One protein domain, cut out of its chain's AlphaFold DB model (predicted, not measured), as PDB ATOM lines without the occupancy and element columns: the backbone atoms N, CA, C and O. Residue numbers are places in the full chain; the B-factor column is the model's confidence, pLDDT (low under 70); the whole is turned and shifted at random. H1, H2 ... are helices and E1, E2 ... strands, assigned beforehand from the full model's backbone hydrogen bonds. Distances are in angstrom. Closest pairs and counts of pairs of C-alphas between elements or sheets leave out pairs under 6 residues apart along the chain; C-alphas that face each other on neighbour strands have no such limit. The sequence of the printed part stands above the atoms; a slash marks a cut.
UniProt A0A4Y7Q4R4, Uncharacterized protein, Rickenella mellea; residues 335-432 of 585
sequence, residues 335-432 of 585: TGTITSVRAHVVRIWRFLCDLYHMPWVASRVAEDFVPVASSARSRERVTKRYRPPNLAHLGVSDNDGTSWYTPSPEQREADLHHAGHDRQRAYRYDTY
ATOM      1  N   THR A 335       9.753  -7.032 -19.314       70.88
ATOM      2  CA  THR A 335       9.152  -5.992 -18.462       70.88
ATOM      3  C   THR A 335       8.814  -4.724 -19.253       70.88
ATOM      4  O   THR A 335       7.767  -4.107 -19.033       70.88
ATOM      5  N   GLY A 336       9.675  -4.348 -20.207       71.56
ATOM      6  CA  GLY A 336       9.461  -3.190 -21.079       71.56
ATOM      7  C   GLY A 336       8.320  -3.397 -22.077       71.56
ATOM      8  O   GLY A 336       7.559  -2.469 -22.347       71.56
ATOM      9  N   THR A 337       8.143  -4.621 -22.585       73.94
ATOM     10  CA  THR A 337       7.043  -4.939 -23.509       73.94
ATOM     11  C   THR A 337       5.694  -4.924 -22.801       73.94
ATOM     12  O   THR A 337       4.765  -4.287 -23.294       73.94
ATOM     13  N   ILE A 338       5.587  -5.521 -21.610       72.19
ATOM     14  CA  ILE A 338       4.334  -5.529 -20.835       72.19
ATOM     15  C   ILE A 338       3.889  -4.102 -20.484       72.19
ATOM     16  O   ILE A 338       2.714  -3.762 -20.637       72.19
ATOM     17  N   THR A 339       4.810  -3.242 -20.038       73.38
ATOM     18  CA  THR A 339       4.490  -1.838 -19.723       73.38
ATOM     19  C   THR A 339       4.106  -1.036 -20.966       73.38
ATOM     20  O   THR A 339       3.160  -0.249 -20.905       73.38
ATOM     21  N   SER A 340       4.769  -1.269 -22.104       73.44
ATOM     22  CA  SER A 340       4.435  -0.632 -23.383       73.44
ATOM     23  C   SER A 340       3.048  -1.036 -23.898       73.44
ATOM     24  O   SER A 340       2.247  -0.159 -24.226       73.44
ATOM     25  N   VAL A 341       2.718  -2.333 -23.880       73.19
ATOM     26  CA  VAL A 341       1.395  -2.842 -24.287       73.19
ATOM     27  C   VAL A 341       0.304  -2.282 -23.376       73.19
ATOM     28  O   VAL A 341      -0.694  -1.769 -23.875       73.19
ATOM     29  N   ARG A 342       0.512  -2.270 -22.050       71.06
ATOM     30  CA  ARG A 342      -0.435  -1.649 -21.104       71.06
ATOM     31  C   ARG A 342      -0.670  -0.171 -21.416       71.06
ATOM     32  O   ARG A 342      -1.815   0.265 -21.465       71.06
ATOM     33  N   ALA A 343       0.394   0.596 -21.652       72.69
ATOM     34  CA  ALA A 343       0.272   2.013 -21.989       72.69
ATOM     35  C   ALA A 343      -0.465   2.230 -23.321       72.69
ATOM     36  O   ALA A 343      -1.239   3.179 -23.441       72.69
ATOM     37  N   HIS A 344      -0.249   1.359 -24.309       73.19
ATOM     38  CA  HIS A 344      -0.918   1.436 -25.604       73.19
ATOM     39  C   HIS A 344      -2.415   1.115 -25.502       73.19
ATOM     40  O   HIS A 344      -3.228   1.899 -25.981       73.19
ATOM     41  N   VAL A 345      -2.781   0.047 -24.783       74.06
ATOM     42  CA  VAL A 345      -4.183  -0.330 -24.523       74.06
ATOM     43  C   VAL A 345      -4.932   0.795 -23.809       74.06
ATOM     44  O   VAL A 345      -6.032   1.153 -24.215       74.06
ATOM     45  N   VAL A 346      -4.320   1.414 -22.792       76.56
ATOM     46  CA  VAL A 346      -4.929   2.544 -22.067       76.56
ATOM     47  C   VAL A 346      -5.120   3.765 -22.971       76.56
ATOM     48  O   VAL A 346      -6.125   4.459 -22.840       76.56
ATOM     49  N   ARG A 347      -4.181   4.042 -23.886       77.69
ATOM     50  CA  ARG A 347      -4.309   5.154 -24.843       77.69
ATOM     51  C   ARG A 347      -5.423   4.916 -25.855       77.69
ATOM     52  O   ARG A 347      -6.204   5.831 -26.069       77.69
ATOM     53  N   ILE A 348      -5.504   3.717 -26.434       75.19
ATOM     54  CA  ILE A 348      -6.571   3.356 -27.381       75.19
ATOM     55  C   ILE A 348      -7.924   3.425 -26.679       75.19
ATOM     56  O   ILE A 348      -8.840   4.062 -27.178       75.19
ATOM     57  N   TRP A 349      -8.037   2.846 -25.483       76.75
ATOM     58  CA  TRP A 349      -9.295   2.863 -24.742       76.75
ATOM     59  C   TRP A 349      -9.740   4.282 -24.374       76.75
ATOM     60  O   TRP A 349     -10.910   4.609 -24.541       76.75
ATOM     61  N   ARG A 350      -8.813   5.149 -23.942       75.56
ATOM     62  CA  ARG A 350      -9.115   6.571 -23.716       75.56
ATOM     63  C   ARG A 350      -9.552   7.276 -24.991       75.56
ATOM     64  O   ARG A 350     -10.586   7.918 -24.968       75.56
ATOM     65  N   PHE A 351      -8.828   7.085 -26.089       75.69
ATOM     66  CA  PHE A 351      -9.195   7.656 -27.381       75.69
ATOM     67  C   PHE A 351     -10.601   7.224 -27.822       75.69
ATOM     68  O   PHE A 351     -11.381   8.061 -28.252       75.69
ATOM     69  N   LEU A 352     -10.958   5.947 -27.658       74.31
ATOM     70  CA  LEU A 352     -12.305   5.456 -27.961       74.31
ATOM     71  C   LEU A 352     -13.358   6.050 -27.011       74.31
ATOM     72  O   LEU A 352     -14.451   6.391 -27.449       74.31
ATOM     73  N   CYS A 353     -13.052   6.207 -25.720       78.00
ATOM     74  CA  CYS A 353     -13.966   6.870 -24.784       78.00
ATOM     75  C   CYS A 353     -14.186   8.345 -25.146       78.00
ATOM     76  O   CYS A 353     -15.320   8.811 -25.072       78.00
ATOM     77  N   ASP A 354     -13.127   9.042 -25.564       77.00
ATOM     78  CA  ASP A 354     -13.182  10.439 -25.997       77.00
ATOM     79  C   ASP A 354     -13.939  10.574 -27.330       77.00
ATOM     80  O   ASP A 354     -14.727  11.498 -27.492       77.00
ATOM     81  N   LEU A 355     -13.755   9.631 -28.265       78.75
ATOM     82  CA  LEU A 355     -14.401   9.634 -29.582       78.75
ATOM     83  C   LEU A 355     -15.903   9.329 -29.508       78.75
ATOM     84  O   LEU A 355     -16.692   9.929 -30.231       78.75
ATOM     85  N   TYR A 356     -16.299   8.377 -28.661       77.12
ATOM     86  CA  TYR A 356     -17.690   7.920 -28.579       77.12
ATOM     87  C   TYR A 356     -18.487   8.576 -27.447       77.12
ATOM     88  O   TYR A 356     -19.674   8.287 -27.317       77.12
ATOM     89  N   HIS A 357     -17.853   9.398 -26.601       77.38
ATOM     90  CA  HIS A 357     -18.438  10.015 -25.396       77.38
ATOM     91  C   HIS A 357     -19.170   9.032 -24.453       77.38
ATOM     92  O   HIS A 357     -19.909   9.435 -23.558       77.38
ATOM     93  N   MET A 358     -18.973   7.725 -24.645       53.91
ATOM     94  CA  MET A 358     -19.752   6.653 -24.038       53.91
ATOM     95  C   MET A 358     -18.841   5.439 -23.790       53.91
ATOM     96  O   MET A 358     -18.495   4.717 -24.733       53.91
ATOM     97  N   PRO A 359     -18.474   5.145 -22.526       60.12
ATOM     98  CA  PRO A 359     -17.548   4.054 -22.190       60.12
ATOM     99  C   PRO A 359     -18.046   2.664 -22.625       60.12
ATOM    100  O   PRO A 359     -17.262   1.761 -22.934       60.12
ATOM    101  N   TRP A 360     -19.368   2.484 -22.654       54.03
ATOM    102  CA  TRP A 360     -20.025   1.236 -23.044       54.03
ATOM    103  C   TRP A 360     -19.996   1.005 -24.561       54.03
ATOM    104  O   TRP A 360     -19.767  -0.123 -24.999       54.03
ATOM    105  N   VAL A 361     -20.129   2.071 -25.360       51.69
ATOM    106  CA  VAL A 361     -20.000   2.020 -26.824       51.69
ATOM    107  C   VAL A 361     -18.551   1.738 -27.208       51.69
ATOM    108  O   VAL A 361     -18.311   0.819 -27.982       51.69
ATOM    109  N   ALA A 362     -17.579   2.398 -26.570       55.38
ATOM    110  CA  ALA A 362     -16.154   2.097 -26.750       55.38
ATOM    111  C   ALA A 362     -15.813   0.621 -26.450       55.38
ATOM    112  O   ALA A 362     -14.955   0.034 -27.101       55.38
ATOM    113  N   SER A 363     -16.513  -0.004 -25.497       58.03
ATOM    114  CA  SER A 363     -16.325  -1.423 -25.155       58.03
ATOM    115  C   SER A 363     -16.958  -2.388 -26.168       58.03
ATOM    116  O   SER A 363     -16.482  -3.514 -26.304       58.03
ATOM    117  N   ARG A 364     -18.015  -1.971 -26.881       54.16
ATOM    118  CA  ARG A 364     -18.661  -2.769 -27.940       54.16
ATOM    119  C   ARG A 364     -17.995  -2.586 -29.305       54.16
ATOM    120  O   ARG A 364     -17.809  -3.575 -30.002       54.16
ATOM    121  N   VAL A 365     -17.608  -1.353 -29.640       50.69
ATOM    122  CA  VAL A 365     -16.979  -0.963 -30.917       50.69
ATOM    123  C   VAL A 365     -15.486  -1.300 -30.959       50.69
ATOM    124  O   VAL A 365     -14.907  -1.369 -32.036       50.69
ATOM    125  N   ALA A 366     -14.865  -1.610 -29.814       53.38
ATOM    126  CA  ALA A 366     -13.563  -2.273 -29.754       53.38
ATOM    127  C   ALA A 366     -13.641  -3.727 -30.283       53.38
ATOM    128  O   ALA A 366     -13.457  -4.715 -29.562       53.38
ATOM    129  N   GLU A 367     -13.940  -3.860 -31.571       56.00
ATOM    130  CA  GLU A 367     -13.463  -4.950 -32.419       56.00
ATOM    131  C   GLU A 367     -11.978  -4.763 -32.766       56.00
ATOM    132  O   GLU A 367     -11.351  -5.662 -33.317       56.00
ATOM    133  N   ASP A 368     -11.384  -3.631 -32.377       62.69
ATOM    134  CA  ASP A 368      -9.953  -3.383 -32.475       62.69
ATOM    135  C   ASP A 368      -9.159  -4.426 -31.683       62.69
ATOM    136  O   ASP A 368      -9.142  -4.462 -30.448       62.69
ATOM    137  N   PHE A 369      -8.469  -5.293 -32.417       76.75
ATOM    138  CA  PHE A 369      -7.593  -6.303 -31.845       76.75
ATOM    139  C   PHE A 369      -6.217  -5.713 -31.564       76.75
ATOM    140  O   PHE A 369      -5.645  -5.005 -32.391       76.75
ATOM    141  N   VAL A 370      -5.629  -6.080 -30.427       77.69
ATOM    142  CA  VAL A 370      -4.218  -5.791 -30.150       77.69
ATOM    143  C   VAL A 370      -3.392  -7.012 -30.558       77.69
ATOM    144  O   VAL A 370      -3.437  -8.025 -29.849       77.69
ATOM    145  N   PRO A 371      -2.656  -6.970 -31.687       79.12
ATOM    146  CA  PRO A 371      -1.749  -8.042 -32.058       79.12
ATOM    147  C   PRO A 371      -0.496  -7.992 -31.178       79.12
ATOM    148  O   PRO A 371       0.177  -6.966 -31.068       79.12
ATOM    149  N   VAL A 372      -0.151  -9.121 -30.571       84.00
ATOM    150  CA  VAL A 372       1.092  -9.306 -29.821       84.00
ATOM    151  C   VAL A 372       1.887 -10.405 -30.507       84.00
ATOM    152  O   VAL A 372       1.506 -11.573 -30.469       84.00
ATOM    153  N   ALA A 373       2.991 -10.025 -31.145       83.00
ATOM    154  CA  ALA A 373       3.911 -10.972 -31.758       83.00
ATOM    155  C   ALA A 373       4.918 -11.475 -30.715       83.00
ATOM    156  O   ALA A 373       5.644 -10.687 -30.104       83.00
ATOM    157  N   SER A 374       4.987 -12.790 -30.534       79.88
ATOM    158  CA  SER A 374       6.044 -13.460 -29.780       79.88
ATOM    159  C   SER A 374       6.977 -14.173 -30.752       79.88
ATOM    160  O   SER A 374       6.536 -15.010 -31.533       79.88
ATOM    161  N   SER A 375       8.267 -13.843 -30.697       75.06
ATOM    162  CA  SER A 375       9.311 -14.569 -31.424       75.06
ATOM    163  C   SER A 375       9.996 -15.520 -30.454       75.06
ATOM    164  O   SER A 375      10.556 -15.068 -29.448       75.06
ATOM    165  N   ALA A 376       9.996 -16.817 -30.760       65.12
ATOM    166  CA  ALA A 376      10.962 -17.724 -30.149       65.12
ATOM    167  C   ALA A 376      12.372 -17.384 -30.680       65.12
ATOM    168  O   ALA A 376      12.533 -16.564 -31.585       65.12
ATOM    169  N   ARG A 377      13.434 -17.955 -30.098       58.38
ATOM    170  CA  ARG A 377      14.807 -17.775 -30.619       58.38
ATOM    171  C   ARG A 377      14.989 -18.382 -32.024       58.38
ATOM    172  O   ARG A 377      15.937 -18.006 -32.709       58.38
ATOM    173  N   SER A 378      14.097 -19.278 -32.449       49.41
ATOM    174  CA  SER A 378      13.916 -19.701 -33.842       49.41
ATOM    175  C   SER A 378      13.098 -18.647 -34.596       49.41
ATOM    176  O   SER A 378      12.306 -17.933 -33.997       49.41
ATOM    177  N   ARG A 379      13.296 -18.501 -35.909       68.31
ATOM    178  CA  ARG A 379      12.753 -17.418 -36.766       68.31
ATOM    179  C   ARG A 379      11.215 -17.369 -36.892       68.31
ATOM    180  O   ARG A 379      10.700 -16.683 -37.768       68.31
ATOM    181  N   GLU A 380      10.504 -18.062 -36.021       73.19
ATOM    182  CA  GLU A 380       9.060 -18.208 -36.001       73.19
ATOM    183  C   GLU A 380       8.434 -17.096 -35.145       73.19
ATOM    184  O   GLU A 380       8.751 -16.923 -33.960       73.19
ATOM    185  N   ARG A 381       7.575 -16.296 -35.781       79.25
ATOM    186  CA  ARG A 381       6.756 -15.252 -35.167       79.25
ATOM    187  C   ARG A 381       5.323 -15.750 -35.039       79.25
ATOM    188  O   ARG A 381       4.554 -15.702 -35.991       79.25
ATOM    189  N   VAL A 382       4.944 -16.094 -33.820       84.31
ATOM    190  CA  VAL A 382       3.551 -16.386 -33.479       84.31
ATOM    191  C   VAL A 382       2.850 -15.077 -33.122       84.31
ATOM    192  O   VAL A 382       3.333 -14.338 -32.257       84.31
ATOM    193  N   THR A 383       1.716 -14.776 -33.760       87.38
ATOM    194  CA  THR A 383       0.940 -13.553 -33.474       87.38
ATOM    195  C   THR A 383      -0.334 -13.895 -32.714       87.38
ATOM    196  O   THR A 383      -1.182 -14.620 -33.219       87.38
ATOM    197  N   LYS A 384      -0.502 -13.349 -31.508       90.44
ATOM    198  CA  LYS A 384      -1.716 -13.512 -30.694       90.44
ATOM    199  C   LYS A 384      -2.602 -12.270 -30.795       90.44
ATOM    200  O   LYS A 384      -2.085 -11.156 -30.722       90.44
ATOM    201  N   ARG A 385      -3.921 -12.433 -30.926       88.19
ATOM    202  CA  ARG A 385      -4.907 -11.334 -30.884       88.19
ATOM    203  C   ARG A 385      -5.587 -11.270 -29.524       88.19
ATOM    204  O   ARG A 385      -6.112 -12.275 -29.044       88.19
ATOM    205  N   TYR A 386      -5.628 -10.073 -28.949       86.19
ATOM    206  CA  TYR A 386      -6.340  -9.802 -27.702       86.19
ATOM    207  C   TYR A 386      -7.439  -8.766 -27.911       86.19
ATOM    208  O   TYR A 386      -7.217  -7.771 -28.605       86.19
ATOM    209  N   ARG A 387      -8.600  -8.980 -27.280       80.94
ATOM    210  CA  ARG A 387      -9.716  -8.022 -27.281       80.94
ATOM    211  C   ARG A 387      -9.644  -7.090 -26.068       80.94
ATOM    212  O   ARG A 387      -9.726  -7.584 -24.938       80.94
ATOM    213  N   PRO A 388      -9.517  -5.768 -26.243       75.50
ATOM    214  CA  PRO A 388      -9.751  -4.823 -25.161       75.50
ATOM    215  C   PRO A 388     -11.251  -4.752 -24.803       75.50
ATOM    216  O   PRO A 388     -12.095  -5.085 -25.629       75.50
ATOM    217  N   PRO A 389     -11.611  -4.355 -23.568       77.44
ATOM    218  CA  PRO A 389     -10.717  -3.975 -22.469       77.44
ATOM    219  C   PRO A 389     -10.173  -5.173 -21.668       77.44
ATOM    220  O   PRO A 389      -9.161  -5.044 -20.983       77.44
ATOM    221  N   ASN A 390     -10.799  -6.348 -21.775       77.44
ATOM    222  CA  ASN A 390     -10.521  -7.491 -20.893       77.44
ATOM    223  C   ASN A 390      -9.241  -8.265 -21.248       77.44
ATOM    224  O   ASN A 390      -8.852  -9.165 -20.507       77.44
ATOM    225  N   LEU A 391      -8.587  -7.916 -22.363       80.69
ATOM    226  CA  LEU A 391      -7.452  -8.640 -22.943       80.69
ATOM    227  C   LEU A 391      -7.766 -10.132 -23.121       80.69
ATOM    228  O   LEU A 391      -6.927 -10.989 -22.855       80.69
ATOM    229  N   ALA A 392      -8.985 -10.445 -23.567       82.62
ATOM    230  CA  ALA A 392      -9.379 -11.819 -23.852       82.62
ATOM    231  C   ALA A 392      -8.594 -12.333 -25.066       82.62
ATOM    232  O   ALA A 392      -8.552 -11.660 -26.099       82.62
ATOM    233  N   HIS A 393      -7.964 -13.502 -24.938       85.56
ATOM    234  CA  HIS A 393      -7.223 -14.140 -26.024       85.56
ATOM    235  C   HIS A 393      -8.212 -14.700 -27.054       85.56
ATOM    236  O   HIS A 393      -9.023 -15.569 -26.733       85.56
ATOM    237  N   LEU A 394      -8.185 -14.167 -28.278       86.94
ATOM    238  CA  LEU A 394      -9.163 -14.506 -29.317       86.94
ATOM    239  C   LEU A 394      -8.637 -15.484 -30.358       86.94
ATOM    240  O   LEU A 394      -9.418 -16.244 -30.923       86.94
ATOM    241  N   GLY A 395      -7.335 -15.467 -30.623       89.12
ATOM    242  CA  GLY A 395      -6.766 -16.309 -31.660       89.12
ATOM    243  C   GLY A 395      -5.259 -16.189 -31.770       89.12
ATOM    244  O   GLY A 395      -4.672 -15.158 -31.424       89.12
ATOM    245  N   VAL A 396      -4.662 -17.252 -32.290       89.62
ATOM    246  CA  VAL A 396      -3.241 -17.362 -32.607       89.62
ATOM    247  C   VAL A 396      -3.109 -17.510 -34.114       89.62
ATOM    248  O   VAL A 396      -3.843 -18.289 -34.715       89.62
ATOM    249  N   SER A 397      -2.197 -16.765 -34.724       92.12
ATOM    250  CA  SER A 397      -1.843 -16.935 -36.128       92.12
ATOM    251  C   SER A 397      -0.457 -17.532 -36.266       92.12
ATOM    252  O   SER A 397       0.462 -17.142 -35.528       92.12
ATOM    253  N   ASP A 398      -0.339 -18.456 -37.216       87.06
ATOM    254  CA  ASP A 398       0.929 -19.048 -37.623       87.06
ATOM    255  C   ASP A 398       1.836 -18.012 -38.293       87.06
ATOM    256  O   ASP A 398       1.431 -16.895 -38.629       87.06
ATOM    257  N   ASN A 399       3.091 -18.407 -38.509       81.69
ATOM    258  CA  ASN A 399       4.142 -17.564 -39.082       81.69
ATOM    259  C   ASN A 399       3.763 -16.911 -40.418       81.69
ATOM    260  O   ASN A 399       4.250 -15.820 -40.718       81.69
ATOM    261  N   ASP A 400       2.889 -17.559 -41.188       81.12
ATOM    262  CA  ASP A 400       2.500 -17.116 -42.524       81.12
ATOM    263  C   ASP A 400       1.343 -16.103 -42.499       81.12
ATOM    264  O   ASP A 400       1.012 -15.509 -43.524       81.12
ATOM    265  N   GLY A 401       0.721 -15.874 -41.334       80.44
ATOM    266  CA  GLY A 401      -0.409 -14.951 -41.186       80.44
ATOM    267  C   GLY A 401      -1.704 -15.411 -41.870       80.44
ATOM    268  O   GLY A 401      -2.697 -14.680 -41.850       80.44
ATOM    269  N   THR A 402      -1.694 -16.595 -42.487       78.69
ATOM    270  CA  THR A 402      -2.763 -17.141 -43.335       78.69
ATOM    271  C   THR A 402      -3.817 -17.905 -42.542       78.69
ATOM    272  O   THR A 402      -5.002 -17.815 -42.857       78.69
ATOM    273  N   SER A 403      -3.416 -18.614 -41.487       82.31
ATOM    274  CA  SER A 403      -4.305 -19.355 -40.592       82.31
ATOM    275  C   SER A 403      -4.465 -18.624 -39.255       82.31
ATOM    276  O   SER A 403      -3.510 -18.077 -38.693       82.31
ATOM    277  N   TRP A 404      -5.700 -18.601 -38.746       88.25
ATOM    278  CA  TRP A 404      -6.033 -18.155 -37.394       88.25
ATOM    279  C   TRP A 404      -6.697 -19.307 -36.653       88.25
ATOM    280  O   TRP A 404      -7.778 -19.756 -37.030       88.25
ATOM    281  N   TYR A 405      -6.066 -19.761 -35.578       88.31
ATOM    282  CA  TYR A 405      -6.614 -20.777 -34.692       88.31
ATOM    283  C   TYR A 405      -7.281 -20.094 -33.515       88.31
ATOM    284  O   TYR A 405      -6.674 -19.284 -32.808       88.31
ATOM    285  N   THR A 406      -8.545 -20.434 -33.303       89.69
ATOM    286  CA  THR A 406      -9.271 -20.020 -32.110       89.69
ATOM    287  C   THR A 406      -8.912 -20.999 -30.990       89.69
ATOM    288  O   THR A 406      -9.154 -22.193 -31.164       89.69
ATOM    289  N   PRO A 407      -8.327 -20.554 -29.860       82.69
ATOM    290  CA  PRO A 407      -7.977 -21.457 -28.766       82.69
ATOM    291  C   PRO A 407      -9.236 -22.137 -28.221       82.69
ATOM    292  O   PRO A 407     -10.280 -21.480 -28.092       82.69
ATOM    293  N   SER A 408      -9.124 -23.431 -27.902       84.75
ATOM    294  CA  SER A 408     -10.221 -24.213 -27.324       84.75
ATOM    295  C   SER A 408     -10.672 -23.613 -25.979       84.75
ATOM    296  O   SER A 408      -9.894 -22.900 -25.335       84.75
ATOM    297  N   PRO A 409     -11.913 -23.870 -25.523       80.31
ATOM    298  CA  PRO A 409     -12.394 -23.380 -24.229       80.31
ATOM    299  C   PRO A 409     -11.460 -23.740 -23.064       80.31
ATOM    300  O   PRO A 409     -11.119 -22.873 -22.264       80.31
ATOM    301  N   GLU A 410     -10.955 -24.975 -23.045       82.50
ATOM    302  CA  GLU A 410     -10.001 -25.480 -22.047       82.50
ATOM    303  C   GLU A 410      -8.676 -24.705 -22.075       82.50
ATOM    304  O   GLU A 410      -8.117 -24.349 -21.037       82.50
ATOM    305  N   GLN A 411      -8.183 -24.375 -23.272       76.62
ATOM    306  CA  GLN A 411      -6.950 -23.612 -23.438       76.62
ATOM    307  C   GLN A 411      -7.128 -22.147 -23.018       76.62
ATOM    308  O   GLN A 411      -6.215 -21.556 -22.439       76.62
ATOM    309  N   ARG A 412      -8.312 -21.563 -23.250       76.69
ATOM    310  CA  ARG A 412      -8.656 -20.221 -22.750       76.69
ATOM    311  C   ARG A 412      -8.693 -20.187 -21.226       76.69
ATOM    312  O   ARG A 412      -8.200 -19.228 -20.635       76.69
ATOM    313  N   GLU A 413      -9.256 -21.214 -20.600       72.12
ATOM    314  CA  GLU A 413      -9.306 -21.341 -19.144       72.12
ATOM    315  C   GLU A 413      -7.895 -21.514 -18.559       72.12
ATOM    316  O   GLU A 413      -7.511 -20.775 -17.650       72.12
ATOM    317  N   ALA A 414      -7.059 -22.367 -19.160       73.56
ATOM    318  CA  ALA A 414      -5.655 -22.517 -18.778       73.56
ATOM    319  C   ALA A 414      -4.856 -21.202 -18.910       73.56
ATOM    320  O   ALA A 414      -4.125 -20.833 -17.985       73.56
ATOM    321  N   ASP A 415      -5.032 -20.462 -20.012       72.19
ATOM    322  CA  ASP A 415      -4.405 -19.151 -20.237       72.19
ATOM    323  C   ASP A 415      -4.855 -18.117 -19.179       72.19
ATOM    324  O   ASP A 415      -4.037 -17.344 -18.664       72.19
ATOM    325  N   LEU A 416      -6.142 -18.116 -18.807       69.81
ATOM    326  CA  LEU A 416      -6.704 -17.265 -17.749       69.81
ATOM    327  C   LEU A 416      -6.119 -17.601 -16.368       69.81
ATOM    328  O   LEU A 416      -5.733 -16.688 -15.627       69.81
ATOM    329  N   HIS A 417      -5.992 -18.888 -16.033       69.50
ATOM    330  CA  HIS A 417      -5.360 -19.334 -14.787       69.50
ATOM    331  C   HIS A 417      -3.875 -18.953 -14.730       69.50
ATOM    332  O   HIS A 417      -3.407 -18.451 -13.701       69.50
ATOM    333  N   HIS A 418      -3.140 -19.101 -15.837       69.19
ATOM    334  CA  HIS A 418      -1.734 -18.692 -15.918       69.19
ATOM    335  C   HIS A 418      -1.572 -17.176 -15.729       69.19
ATOM    336  O   HIS A 418      -0.748 -16.728 -14.926       69.19
ATOM    337  N   ALA A 419      -2.433 -16.374 -16.368       61.59
ATOM    338  CA  ALA A 419      -2.458 -14.922 -16.185       61.59
ATOM    339  C   ALA A 419      -2.792 -14.511 -14.735       61.59
ATOM    340  O   ALA A 419      -2.263 -13.514 -14.226       61.59
ATOM    341  N   GLY A 420      -3.643 -15.281 -14.048       60.56
ATOM    342  CA  GLY A 420      -3.935 -15.117 -12.622       60.56
ATOM    343  C   GLY A 420      -2.708 -15.355 -11.735       60.56
ATOM    344  O   GLY A 420      -2.402 -14.530 -10.866       60.56
ATOM    345  N   HIS A 421      -1.954 -16.426 -11.995       65.44
ATOM    346  CA  HIS A 421      -0.713 -16.729 -11.274       65.44
ATOM    347  C   HIS A 421       0.390 -15.691 -11.521       65.44
ATOM    348  O   HIS A 421       1.069 -15.283 -10.571       65.44
ATOM    349  N   ASP A 422       0.535 -15.195 -12.749       60.53
ATOM    350  CA  ASP A 422       1.507 -14.144 -13.074       60.53
ATOM    351  C   ASP A 422       1.171 -12.811 -12.398       60.53
ATOM    352  O   ASP A 422       2.071 -12.113 -11.916       60.53
ATOM    353  N   ARG A 423      -0.121 -12.474 -12.261       54.16
ATOM    354  CA  ARG A 423      -0.554 -11.329 -11.443       54.16
ATOM    355  C   ARG A 423      -0.123 -11.502  -9.987       54.16
ATOM    356  O   ARG A 423       0.464 -10.578  -9.428       54.16
ATOM    357  N   GLN A 424      -0.350 -12.669  -9.383       58.66
ATOM    358  CA  GLN A 424       0.062 -12.932  -7.996       58.66
ATOM    359  C   GLN A 424       1.589 -12.866  -7.812       58.66
ATOM    360  O   GLN A 424       2.066 -12.320  -6.813       58.66
ATOM    361  N   ARG A 425       2.371 -13.363  -8.781       58.47
ATOM    362  CA  ARG A 425       3.842 -13.265  -8.768       58.47
ATOM    363  C   ARG A 425       4.330 -11.821  -8.891       58.47
ATOM    364  O   ARG A 425       5.228 -11.434  -8.145       58.47
ATOM    365  N   ALA A 426       3.719 -11.015  -9.760       46.06
ATOM    366  CA  ALA A 426       4.048  -9.595  -9.899       46.06
ATOM    367  C   ALA A 426       3.762  -8.809  -8.607       46.06
ATOM    368  O   ALA A 426       4.616  -8.044  -8.160       46.06
ATOM    369  N   TYR A 427       2.622  -9.064  -7.950       54.41
ATOM    370  CA  TYR A 427       2.300  -8.448  -6.657       54.41
ATOM    371  C   TYR A 427       3.303  -8.819  -5.559       54.41
ATOM    372  O   TYR A 427       3.687  -7.953  -4.776       54.41
ATOM    373  N   ARG A 428       3.773 -10.075  -5.521       57.16
ATOM    374  CA  ARG A 428       4.839 -10.485  -4.591       57.16
ATOM    375  C   ARG A 428       6.165  -9.783  -4.900       57.16
ATOM    376  O   ARG A 428       6.863  -9.369  -3.985       57.16
ATOM    377  N   TYR A 429       6.523  -9.604  -6.167       48.38
ATOM    378  CA  TYR A 429       7.779  -8.932  -6.519       48.38
ATOM    379  C   TYR A 429       7.785  -7.444  -6.127       48.38
ATOM    380  O   TYR A 429       8.796  -6.943  -5.628       48.38
ATOM    381  N   ASP A 430       6.654  -6.751  -6.276       49.16
ATOM    382  CA  ASP A 430       6.511  -5.340  -5.887       49.16
ATOM    383  C   ASP A 430       6.532  -5.121  -4.365       49.16
ATOM    384  O   ASP A 430       6.956  -4.054  -3.908       49.16
ATOM    385  N   THR A 431       6.115  -6.113  -3.567       56.25
ATOM    386  CA  THR A 431       6.191  -6.038  -2.099       56.25
ATOM    387  C   THR A 431       7.595  -6.313  -1.561       56.25
ATOM    388  O   THR A 431       7.966  -5.717  -0.552       56.25
ATOM    389  N   TYR A 432       8.410  -7.128  -2.241       48.88
ATOM    390  CA  TYR A 432       9.784  -7.426  -1.806       48.88
ATOM    391  C   TYR A 432      10.852  -6.454  -2.332       48.88
ATOM    392  O   TYR A 432      11.916  -6.340  -1.727       48.88
TER     393      TYR A 432
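What this domain is: This is residues 335 to 432 of the 585 residues of an uncharacterized protein of Rickenella mellea (UniProt A0A4Y7Q4R4). A small three-stranded sheet has a long helix grazing each edge: H1 beside E1, and the first turns of H3 beside E3. H2 folds across the far end of H1, away from the sheet, while residues 417 to 432 of H3 stick out as a free arm. The printed part has 98 residues, in the order H1 H2 E1 E2 E3 H3; the sheet, E1 - E2 - E3, is antiparallel and the class is mixed, helices and strands. It is only just loose, close to compact, with a radius of gyration of the C-alphas of 15.4 A and spans of 44 by 44 by 27 A.

Where its parts are: H1, residues 335 to 356, begins with C-alpha 335 at (9.152, -5.992, -18.462) and is 31.9 A long. H2 is residues 359 to 365, E1 370 to 375, E2 381 to 387, 19.6 A long, and E3 392 to 397. H3, residues 409 to 432, is 35.3 A long and ends with C-alpha 432 at (9.784, -7.426, -1.806).

How they stand to each other: H1 touches H2 with residues 349 to 356 alone, about perpendicular at 80 degrees; their closest C-alphas are Cys 353 and Pro 359, 5.2 A. H1 only grazes the sheet, its closest C-alphas to E1 being Val 345 and Val 370, 7.8 A. E1, E2 and E3 form a meander, each strand the antiparallel neighbour of the one before, and two hairpins: N 372 and O 384 are 2.8 A apart, N 385 and O 395 2.9 A, within hydrogen-bond range. H3 only grazes the sheet with residues 411 to 416; the closest C-alphas of E3 and H3 are His 393 and Arg 412, 7.1 A. H1 and H3 are apart. In H1, H2 and H3 every O i to N i+4 pair is within hydrogen-bond range.

The domain as a whole: The farthest C-alphas, His 357 and Ser 378, are 44.7 A apart. The printed part has no cut. The link from E3 to H3 is long, with residues 404 to 405 paired antiparallel with 396 to 397 of E3. Mean pLDDT of the printed part is 72.3; residues 358 to 368, 376 to 379 and 416 to 432 are under 70.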